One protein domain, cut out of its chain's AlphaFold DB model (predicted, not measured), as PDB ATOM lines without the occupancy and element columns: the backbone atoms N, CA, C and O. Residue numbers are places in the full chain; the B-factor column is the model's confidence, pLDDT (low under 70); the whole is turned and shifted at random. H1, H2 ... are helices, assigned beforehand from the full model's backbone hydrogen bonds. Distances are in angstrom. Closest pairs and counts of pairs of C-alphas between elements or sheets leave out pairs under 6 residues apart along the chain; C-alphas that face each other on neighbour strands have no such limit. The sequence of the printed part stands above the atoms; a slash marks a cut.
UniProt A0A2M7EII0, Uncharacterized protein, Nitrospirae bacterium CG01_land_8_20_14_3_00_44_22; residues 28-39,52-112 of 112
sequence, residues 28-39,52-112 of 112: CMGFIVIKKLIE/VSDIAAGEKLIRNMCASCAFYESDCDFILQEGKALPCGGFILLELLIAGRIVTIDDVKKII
ATOM      1  N   CYS A  28      14.141 -36.706  45.598       91.81
ATOM      2  CA  CYS A  28      14.309 -35.572  46.507       91.81
ATOM      3  C   CYS A  28      13.116 -34.614  46.391       91.81
ATOM      4  O   CYS A  28      12.527 -34.473  45.316       91.81
ATOM      5  N   MET A  29      12.792 -33.902  47.473       94.69
ATOM      6  CA  MET A  29      11.626 -33.013  47.468       94.69
ATOM      7  C   MET A  29      11.735 -31.908  46.406       94.69
ATOM      8  O   MET A  29      10.744 -31.580  45.763       94.69
ATOM      9  N   GLY A  30      12.943 -31.408  46.120       95.56
ATOM     10  CA  GLY A  30      13.150 -30.435  45.042       95.56
ATOM     11  C   GLY A  30      12.742 -30.954  43.657       95.56
ATOM     12  O   GLY A  30      12.156 -30.212  42.877       95.56
ATOM     13  N   PHE A  31      12.971 -32.239  43.361       95.44
ATOM     14  CA  PHE A  31      12.492 -32.854  42.117       95.44
ATOM     15  C   PHE A  31      10.960 -32.882  42.067       95.44
ATOM     16  O   PHE A  31      10.367 -32.501  41.060       95.44
ATOM     17  N   ILE A  32      10.323 -33.295  43.167       95.50
ATOM     18  CA  ILE A  32       8.860 -33.368  43.275       95.50
ATOM     19  C   ILE A  32       8.224 -31.984  43.105       95.50
ATOM     20  O   ILE A  32       7.236 -31.848  42.383       95.50
ATOM     21  N   VAL A  33       8.810 -30.953  43.717       97.12
ATOM     22  CA  VAL A  33       8.353 -29.564  43.585       97.12
ATOM     23  C   VAL A  33       8.439 -29.093  42.136       97.12
ATOM     24  O   VAL A  33       7.436 -28.640  41.589       97.12
ATOM     25  N   ILE A  34       9.595 -29.247  41.481       97.25
ATOM     26  CA  ILE A  34       9.761 -28.847  40.074       97.25
ATOM     27  C   ILE A  34       8.775 -29.593  39.171       97.25
ATOM     28  O   ILE A  34       8.136 -28.977  38.319       97.25
ATOM     29  N   LYS A  35       8.598 -30.900  39.388       96.69
ATOM     30  CA  LYS A  35       7.631 -31.705  38.640       96.69
ATOM     31  C   LYS A  35       6.216 -31.135  38.757       96.69
ATOM     32  O   LYS A  35       5.597 -30.858  37.733       96.69
ATOM     33  N   LYS A  36       5.737 -30.895  39.981       96.88
ATOM     34  CA  LYS A  36       4.387 -30.366  40.228       96.88
ATOM     35  C   LYS A  36       4.191 -28.957  39.667       96.88
ATOM     36  O   LYS A  36       3.122 -28.659  39.140       96.88
ATOM     37  N   LEU A  37       5.212 -28.096  39.723       97.12
ATOM     38  CA  LEU A  37       5.155 -26.779  39.081       97.12
ATOM     39  C   LEU A  37       4.923 -26.925  37.571       97.12
ATOM     40  O   LEU A  37       4.025 -26.290  37.023       97.12
ATOM     41  N   ILE A  38       5.665 -27.808  36.908       96.56
ATOM     42  CA  ILE A  38       5.532 -28.038  35.463       96.56
ATOM     43  C   ILE A  38       4.179 -28.667  35.119       96.56
ATOM     44  O   ILE A  38       3.545 -28.265  34.148       96.56
ATOM     45  N   GLU A  39       3.700 -29.612  35.928       95.75
ATOM     46  CA  GLU A  39       2.360 -30.200  35.784       95.75
ATOM     47  C   GLU A  39       1.245 -29.156  35.950       95.75
ATOM     48  O   GLU A  39       0.219 -29.254  35.283       95.75
ATOM     49  N   VAL A  52      22.826 -15.796  40.142       71.62
ATOM     50  CA  VAL A  52      23.702 -15.885  41.312       71.62
ATOM     51  C   VAL A  52      22.927 -16.580  42.427       71.62
ATOM     52  O   VAL A  52      21.756 -16.273  42.640       71.62
ATOM     53  N   SER A  53      23.580 -17.514  43.121       73.44
ATOM     54  CA  SER A  53      23.029 -18.142  44.327       73.44
ATOM     55  C   SER A  53      22.611 -17.067  45.338       73.44
ATOM     56  O   SER A  53      23.352 -16.113  45.590       73.44
ATOM     57  N   ASP A  54      21.408 -17.209  45.890       82.50
ATOM     58  CA  ASP A  54      20.842 -16.308  46.890       82.50
ATOM     59  C   ASP A  54      20.734 -17.053  48.222       82.50
ATOM     60  O   ASP A  54      19.835 -17.872  48.422       82.50
ATOM     61  N   ILE A  55      21.627 -16.719  49.159       85.50
ATOM     62  CA  ILE A  55      21.684 -17.324  50.498       85.50
ATOM     63  C   ILE A  55      20.317 -17.252  51.199       85.50
ATOM     64  O   ILE A  55      19.893 -18.215  51.840       85.50
ATOM     65  N   ALA A  56      19.585 -16.141  51.054       89.50
ATOM     66  CA  ALA A  56      18.282 -15.982  51.691       89.50
ATOM     67  C   ALA A  56      17.214 -16.887  51.054       89.50
ATOM     68  O   ALA A  56      16.290 -17.334  51.744       89.50
ATOM     69  N   ALA A  57      17.321 -17.166  49.752       90.06
ATOM     70  CA  ALA A  57      16.486 -18.155  49.078       90.06
ATOM     71  C   ALA A  57      16.838 -19.578  49.537       90.06
ATOM     72  O   ALA A  57      15.932 -20.332  49.906       90.06
ATOM     73  N   GLY A  58      18.129 -19.908  49.615       91.69
ATOM     74  CA  GLY A  58      18.616 -21.190  50.115       91.69
ATOM     75  C   GLY A  58      18.107 -21.502  51.525       91.69
ATOM     76  O   GLY A  58      17.495 -22.545  51.756       91.69
ATOM     77  N   GLU A  59      18.231 -20.565  52.466       91.88
ATOM     78  CA  GLU A  59      17.707 -20.745  53.825       91.88
ATOM     79  C   GLU A  59      16.191 -20.992  53.867       91.88
ATOM     80  O   GLU A  59      15.688 -21.799  54.657       91.88
ATOM     81  N   LYS A  60      15.431 -20.281  53.027       93.75
ATOM     82  CA  LYS A  60      13.984 -20.484  52.925       93.75
ATOM     83  C   LYS A  60      13.672 -21.882  52.400       93.75
ATOM     84  O   LYS A  60      12.762 -22.515  52.930       93.75
ATOM     85  N   LEU A  61      14.419 -22.381  51.418       94.56
ATOM     86  CA  LEU A  61      14.258 -23.743  50.908       94.56
ATOM     87  C   LEU A  61      14.607 -24.795  51.964       94.56
ATOM     88  O   LEU A  61      13.858 -25.756  52.116       94.56
ATOM     89  N   ILE A  62      15.667 -24.594  52.752       92.50
ATOM     90  CA  ILE A  62      16.001 -25.507  53.856       92.50
ATOM     91  C   ILE A  62      14.811 -25.632  54.817       92.50
ATOM     92  O   ILE A  62      14.364 -26.741  55.106       92.50
ATOM     93  N   ARG A  63      14.247 -24.497  55.251       92.06
ATOM     94  CA  ARG A  63      13.149 -24.470  56.229       92.06
ATOM     95  C   ARG A  63      11.816 -24.994  55.695       92.06
ATOM     96  O   ARG A  63      11.062 -25.582  56.456       92.06
ATOM     97  N   ASN A  64      11.497 -24.738  54.425       93.56
ATOM     98  CA  ASN A  64      10.159 -25.010  53.884       93.56
ATOM     99  C   ASN A  64      10.092 -26.250  52.992       93.56
ATOM    100  O   ASN A  64       8.999 -26.744  52.753       93.56
ATOM    101  N   MET A  65      11.227 -26.736  52.478       94.94
ATOM    102  CA  MET A  65      11.272 -27.867  51.553       94.94
ATOM    103  C   MET A  65      12.120 -29.022  52.060       94.94
ATOM    104  O   MET A  65      11.675 -30.168  51.998       94.94
ATOM    105  N   CYS A  66      13.338 -28.752  52.541       91.81
ATOM    106  CA  CYS A  66      14.225 -29.835  52.959       91.81
ATOM    107  C   CYS A  66      13.646 -30.608  54.146       91.81
ATOM    108  O   CYS A  66      13.749 -31.827  54.135       91.81
ATOM    109  N   ALA A  67      12.965 -29.938  55.081       87.94
ATOM    110  CA  ALA A  67      12.318 -30.579  56.230       87.94
ATOM    111  C   ALA A  67      11.273 -31.656  55.859       87.94
ATOM    112  O   ALA A  67      11.043 -32.572  56.639       87.94
ATOM    113  N   SER A  68      10.674 -31.588  54.664       89.75
ATOM    114  CA  SER A  68       9.714 -32.593  54.173       89.75
ATOM    115  C   SER A  68      10.351 -33.632  53.245       89.75
ATOM    116  O   SER A  68       9.662 -34.453  52.641       89.75
ATOM    117  N   CYS A  69      11.669 -33.577  53.050       91.00
ATOM    118  CA  CYS A  69      12.376 -34.456  52.133       91.00
ATOM    119  C   CYS A  69      12.617 -35.828  52.765       91.00
ATOM    120  O   CYS A  69      13.130 -35.916  53.876       91.00
ATOM    121  N   ALA A  70      12.367 -36.900  52.008       87.81
ATOM    122  CA  ALA A  70      12.621 -38.275  52.452       87.81
ATOM    123  C   ALA A  70      14.084 -38.536  52.872       87.81
ATOM    124  O   ALA A  70      14.353 -39.492  53.587       87.81
ATOM    125  N   PHE A  71      15.019 -37.684  52.442       86.31
ATOM    126  CA  PHE A  71      16.445 -37.805  52.748       86.31
ATOM    127  C   PHE A  71      16.898 -36.952  53.951       86.31
ATOM    128  O   PHE A  71      18.060 -37.045  54.325       86.31
ATOM    129  N   TYR A  72      16.038 -36.102  54.536       84.00
ATOM    130  CA  TYR A  72      16.436 -34.987  55.417       84.00
ATOM    131  C   TYR A  72      17.309 -35.382  56.620       84.00
ATOM    132  O   TYR A  72      18.404 -34.845  56.761       84.00
ATOM    133  N   GLU A  73      16.846 -36.304  57.468       73.75
ATOM    134  CA  GLU A  73      17.497 -36.602  58.759       73.75
ATOM    135  C   GLU A  73      18.570 -37.695  58.681       73.75
ATOM    136  O   GLU A  73      19.402 -37.801  59.579       73.75
ATOM    137  N   SER A  74      18.574 -38.495  57.613       73.25
ATOM    138  CA  SER A  74      19.355 -39.742  57.567       73.25
ATOM    139  C   SER A  74      20.380 -39.776  56.439       73.25
ATOM    140  O   SER A  74      21.483 -40.277  56.631       73.25
ATOM    141  N   ASP A  75      20.027 -39.230  55.273       81.44
ATOM    142  CA  ASP A  75      20.726 -39.510  54.011       81.44
ATOM    143  C   ASP A  75      21.124 -38.236  53.243       81.44
ATOM    144  O   ASP A  75      21.583 -38.301  52.100       81.44
ATOM    145  N   CYS A  76      20.934 -37.051  53.833       87.00
ATOM    146  CA  CYS A  76      21.239 -35.782  53.184       87.00
ATOM    147  C   CYS A  76      22.544 -35.186  53.712       87.00
ATOM    148  O   CYS A  76      22.543 -34.402  54.662       87.00
ATOM    149  N   ASP A  77      23.652 -35.480  53.026       86.50
ATOM    150  CA  ASP A  77      24.974 -34.912  53.332       86.50
ATOM    151  C   ASP A  77      24.958 -33.379  53.422       86.50
ATOM    152  O   ASP A  77      25.665 -32.797  54.240       86.50
ATOM    153  N   PHE A  78      24.130 -32.712  52.612       89.56
ATOM    154  CA  PHE A  78      23.975 -31.256  52.646       89.56
ATOM    155  C   PHE A  78      23.514 -30.743  54.018       89.56
ATOM    156  O   PHE A  78      24.063 -29.763  54.521       89.56
ATOM    157  N   ILE A  79      22.531 -31.415  54.625       87.81
ATOM    158  CA  ILE A  79      21.979 -31.052  55.936       87.81
ATOM    159  C   ILE A  79      22.910 -31.521  57.052       87.81
ATOM    160  O   ILE A  79      23.229 -30.743  57.949       87.81
ATOM    161  N   LEU A  80      23.395 -32.762  56.971       85.81
ATOM    162  CA  LEU A  80      24.217 -33.382  58.013       85.81
ATOM    163  C   LEU A  80      25.602 -32.746  58.155       85.81
ATOM    164  O   LEU A  80      26.162 -32.725  59.247       85.81
ATOM    165  N   GLN A  81      26.170 -32.236  57.062       84.19
ATOM    166  CA  GLN A  81      27.501 -31.625  57.064       84.19
ATOM    167  C   GLN A  81      27.449 -30.093  57.091       84.19
ATOM    168  O   GLN A  81      28.439 -29.451  56.737       84.19
ATOM    169  N   GLU A  82      26.311 -29.508  57.485       75.06
ATOM    170  CA  GLU A  82      26.121 -28.059  57.642       75.06
ATOM    171  C   GLU A  82      26.566 -27.254  56.402       75.06
ATOM    172  O   GLU A  82      27.282 -26.258  56.498       75.06
ATOM    173  N   GLY A  83      26.189 -27.711  55.204       67.81
ATOM    174  CA  GLY A  83      26.511 -27.014  53.953       67.81
ATOM    175  C   GLY A  83      27.937 -27.218  53.425       67.81
ATOM    176  O   GLY A  83      28.313 -26.583  52.442       67.81
ATOM    177  N   LYS A  84      28.736 -28.120  54.015       80.62
ATOM    178  CA  LYS A  84      30.029 -28.541  53.431       80.62
ATOM    179  C   LYS A  84      29.869 -29.438  52.203       80.62
ATOM    180  O   LYS A  84      30.791 -29.546  51.399       80.62
ATOM    181  N   ALA A  85      28.713 -30.079  52.068       87.50
ATOM    182  CA  ALA A  85      28.332 -30.833  50.885       87.50
ATOM    183  C   ALA A  85      27.434 -29.979  49.974       87.50
ATOM    184  O   ALA A  85      26.836 -29.003  50.421       87.50
ATOM    185  N   LEU A  86      27.339 -30.326  48.690       90.00
ATOM    186  CA  LEU A  86      26.455 -29.612  47.767       90.00
ATOM    187  C   LEU A  86      24.985 -29.974  48.042       90.00
ATOM    188  O   LEU A  86      24.694 -31.096  48.442       90.00
ATOM    189  N   PRO A  87      24.021 -29.076  47.810       92.19
ATOM    190  CA  PRO A  87      22.615 -29.451  47.859       92.19
ATOM    191  C   PRO A  87      22.213 -30.312  46.649       92.19
ATOM    192  O   PRO A  87      22.935 -30.427  45.656       92.19
ATOM    193  N   CYS A  88      21.032 -30.934  46.710       93.50
ATOM    194  CA  CYS A  88      20.511 -31.699  45.577       93.50
ATOM    195  C   CYS A  88      20.182 -30.787  44.379       93.50
ATOM    196  O   CYS A  88      19.903 -29.598  44.537       93.50
ATOM    197  N   GLY A  89      20.129 -31.351  43.169       93.62
ATOM    198  CA  GLY A  89      19.869 -30.559  41.958       93.62
ATOM    199  C   GLY A  89      18.535 -29.802  41.978       93.62
ATOM    200  O   GLY A  89      18.466 -28.673  41.504       93.62
ATOM    201  N   GLY A  90      17.494 -30.382  42.588       95.25
ATOM    202  CA  GLY A  90      16.201 -29.713  42.770       95.25
ATOM    203  C   GLY A  90      16.287 -28.466  43.652       95.25
ATOM    204  O   GLY A  90      15.649 -27.463  43.350       95.25
ATOM    205  N   PHE A  91      17.106 -28.504  44.704       95.12
ATOM    206  CA  PHE A  91      17.365 -27.339  45.547       95.12
ATOM    207  C   PHE A  91      18.117 -26.259  44.772       95.12
ATOM    208  O   PHE A  91      17.687 -25.112  44.782       95.12
ATOM    209  N   ILE A  92      19.193 -26.634  44.069       94.00
ATOM    210  CA  ILE A  92      19.996 -25.693  43.274       94.00
ATOM    211  C   ILE A  92      19.105 -24.976  42.262       94.00
ATOM    212  O   ILE A  92      19.113 -23.753  42.196       94.00
ATOM    213  N   LEU A  93      18.295 -25.722  41.505       95.00
ATOM    214  CA  LEU A  93      17.412 -25.110  40.521       95.00
ATOM    215  C   LEU A  93      16.379 -24.184  41.181       95.00
ATOM    216  O   LEU A  93      16.184 -23.069  40.716       95.00
ATOM    217  N   LEU A  94      15.734 -24.605  42.272       95.38
ATOM    218  CA  LEU A  94      14.753 -23.761  42.960       95.38
ATOM    219  C   LEU A  94      15.370 -22.481  43.529       95.38
ATOM    220  O   LEU A  94      14.729 -21.435  43.472       95.38
ATOM    221  N   GLU A  95      16.596 -22.539  44.047       94.25
ATOM    222  CA  GLU A  95      17.307 -21.355  44.526       94.25
ATOM    223  C   GLU A  95      17.507 -20.344  43.389       94.25
ATOM    224  O   GLU A  95      17.157 -19.172  43.536       94.25
ATOM    225  N   LEU A  96      17.972 -20.817  42.231       92.81
ATOM    226  CA  LEU A  96      18.168 -19.996  41.036       92.81
ATOM    227  C   LEU A  96      16.847 -19.399  40.514       92.81
ATOM    228  O   LEU A  96      16.777 -18.208  40.206       92.81
ATOM    229  N   LEU A  97      15.769 -20.188  40.490       93.38
ATOM    230  CA  LEU A  97      14.441 -19.727  40.072       93.38
ATOM    231  C   LEU A  97      13.855 -18.682  41.026       93.38
ATOM    232  O   LEU A  97      13.176 -17.757  40.573       93.38
ATOM    233  N   ILE A  98      14.104 -18.813  42.332       93.38
ATOM    234  CA  ILE A  98      13.680 -17.828  43.334       93.38
ATOM    235  C   ILE A  98      14.494 -16.542  43.196       93.38
ATOM    236  O   ILE A  98      13.906 -15.458  43.164       93.38
ATOM    237  N   ALA A  99      15.817 -16.645  43.037       90.25
ATOM    238  CA  ALA A  99      16.686 -15.494  42.786       90.25
ATOM    239  C   ALA A  99      16.274 -14.747  41.501       90.25
ATOM    240  O   ALA A  99      16.208 -13.517  41.474       90.25
ATOM    241  N   GLY A 100      15.901 -15.495  40.457       89.75
ATOM    242  CA  GLY A 100      15.361 -14.979  39.197       89.75
ATOM    243  C   GLY A 100      13.896 -14.528  39.248       89.75
ATOM    244  O   GLY A 100      13.384 -14.050  38.239       89.75
ATOM    245  N   ARG A 101      13.210 -14.658  40.396       91.06
ATOM    246  CA  ARG A 101      11.781 -14.332  40.601       91.06
ATOM    247  C   ARG A 101      10.807 -15.084  39.680       91.06
ATOM    248  O   ARG A 101       9.697 -14.616  39.442       91.06
ATOM    249  N   ILE A 102      11.208 -16.248  39.180       92.81
ATOM    250  CA  ILE A 102      10.374 -17.133  38.350       92.81
ATOM    251  C   ILE A 102       9.437 -17.966  39.234       92.81
ATOM    252  O   ILE A 102       8.295 -18.242  38.868       92.81
ATOM    253  N   VAL A 103       9.925 -18.349  40.415       94.50
ATOM    254  CA  VAL A 103       9.191 -19.093  41.443       94.50
ATOM    255  C   VAL A 103       9.316 -18.341  42.763       94.50
ATOM    256  O   VAL A 103      10.342 -17.725  43.039       94.50
ATOM    257  N   THR A 104       8.286 -18.382  43.604       95.75
ATOM    258  CA  THR A 104       8.347 -17.847  44.970       95.75
ATOM    259  C   THR A 104       8.404 -18.971  45.999       95.75
ATOM    260  O   THR A 104       8.017 -20.109  45.732       95.75
ATOM    261  N   ILE A 105       8.828 -18.657  47.227       95.62
ATOM    262  CA  ILE A 105       8.776 -19.647  48.310       95.62
ATOM    263  C   ILE A 105       7.340 -20.101  48.616       95.62
ATOM    264  O   ILE A 105       7.131 -21.231  49.043       95.62
ATOM    265  N   ASP A 106       6.343 -19.249  48.379       96.50
ATOM    266  CA  ASP A 106       4.948 -19.607  48.624       96.50
ATOM    267  C   ASP A 106       4.409 -20.570  47.560       96.50
ATOM    268  O   ASP A 106       3.550 -21.392  47.869       96.50
ATOM    269  N   ASP A 107       4.952 -20.550  46.339       96.38
ATOM    270  CA  ASP A 107       4.666 -21.586  45.340       96.38
ATOM    271  C   ASP A 107       5.202 -22.952  45.788       96.38
ATOM    272  O   ASP A 107       4.511 -23.959  45.648       96.38
ATOM    273  N   VAL A 108       6.397 -22.980  46.393       96.00
ATOM    274  CA  VAL A 108       6.982 -24.201  46.971       96.00
ATOM    275  C   VAL A 108       6.121 -24.719  48.124       96.00
ATOM    276  O   VAL A 108       5.775 -25.895  48.146       96.00
ATOM    277  N   LYS A 109       5.703 -23.847  49.049       95.25
ATOM    278  CA  LYS A 109       4.862 -24.236  50.196       95.25
ATOM    279  C   LYS A 109       3.500 -24.802  49.800       95.25
ATOM    280  O   LYS A 109       2.978 -25.634  50.520       95.25
ATOM    281  N   LYS A 110       2.906 -24.370  48.684       95.31
ATOM    282  CA  LYS A 110       1.615 -24.914  48.211       95.31
ATOM    283  C   LYS A 110       1.707 -26.372  47.755       95.31
ATOM    284  O   LYS A 110       0.678 -27.020  47.583       95.31
ATOM    285  N   ILE A 111       2.913 -26.857  47.479       94.12
ATOM    286  CA  ILE A 111       3.159 -28.208  46.974       94.12
ATOM    287  C   ILE A 111       3.418 -29.213  48.106       94.12
ATOM    288  O   ILE A 111       3.157 -30.411  47.914       94.12
ATOM    289  N   ILE A 112       3.965 -28.721  49.216       88.81
ATOM    290  CA  ILE A 112       4.514 -29.498  50.330       88.81
ATOM    291  C   ILE A 112       3.473 -29.675  51.426       88.81
ATOM    292  O   ILE A 112       2.744 -28.702  51.712       88.81
TER     293      ILE A 112
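AT A GLANCE: This is residues 28 to 39 and 52 to 112 of the 112 residues of an uncharacterized protein of Nitrospirae bacterium CG01_land_8_20_14_3_00_44_22 (UniProt A0A2M7EII0). What shape do these atoms make? H4 lies nearest the middle; H1 meets it near the first residues of both helices, H2 packs on it at a steep angle, and short H5 packs on H2. A loop holding the small helix H3 reaches away from this cluster of four helices. What is it made of, and how large is it? The printed part has 73 residues with five named helices, H1 to H5 in order, and no named strand: all helix. It is compact, with a radius of gyration of the C-alphas of 11.3 A and spans of 29 by 25 by 17 A.

IN THESE COORDINATES: Where are the longest helices? H4 is residues 89 to 99, 15.4 A long, with C-alpha 89 at (19.869, -30.559, 41.958). H1 is residues 29 to 39, 15.2 A, with C-alpha 29 at (11.626, -33.013, 47.468). Where are the others? H2 is residues 55 to 64, 14.3 A. H3 is residues 77 to 80, 5.0 A, and H5 is residues 105 to 109, 6.3 A.

HOW THE PARTS SIT: What touches H4? H1 touches it, at a steep tilt of 63 degrees, the same way; the closest C-alphas, of Gly 30 and Gly 90, are 3.9 A apart. H2 touches it at Ala 57 and Glu 95, closest C-alphas 5.6 A apart, at a steep tilt of 58 degrees, opposite ways. Where are H5 and H3? H5 touches H2, closest C-alphas Asn 64 and Lys 109, 6.5 A. H3 touches no helix and is only just apart from H2, closest C-alphas 8.4 A. Are the helix backbones well formed? In H1, H2, H4 and H5 every O i to N i+4 pair is within hydrogen-bond range; H3 is too short for such a pair.

THE WHOLE: Is anything missing? Residues 40 to 51 are not printed; C-alphas 39 and 52 are 26.3 A apart across the cut. Which link is long, and where is confidence low? H2 to H3 is a long link of 12 residues. Residue 83 is under 70 in pLDDT; the mean of the printed part is 90.4.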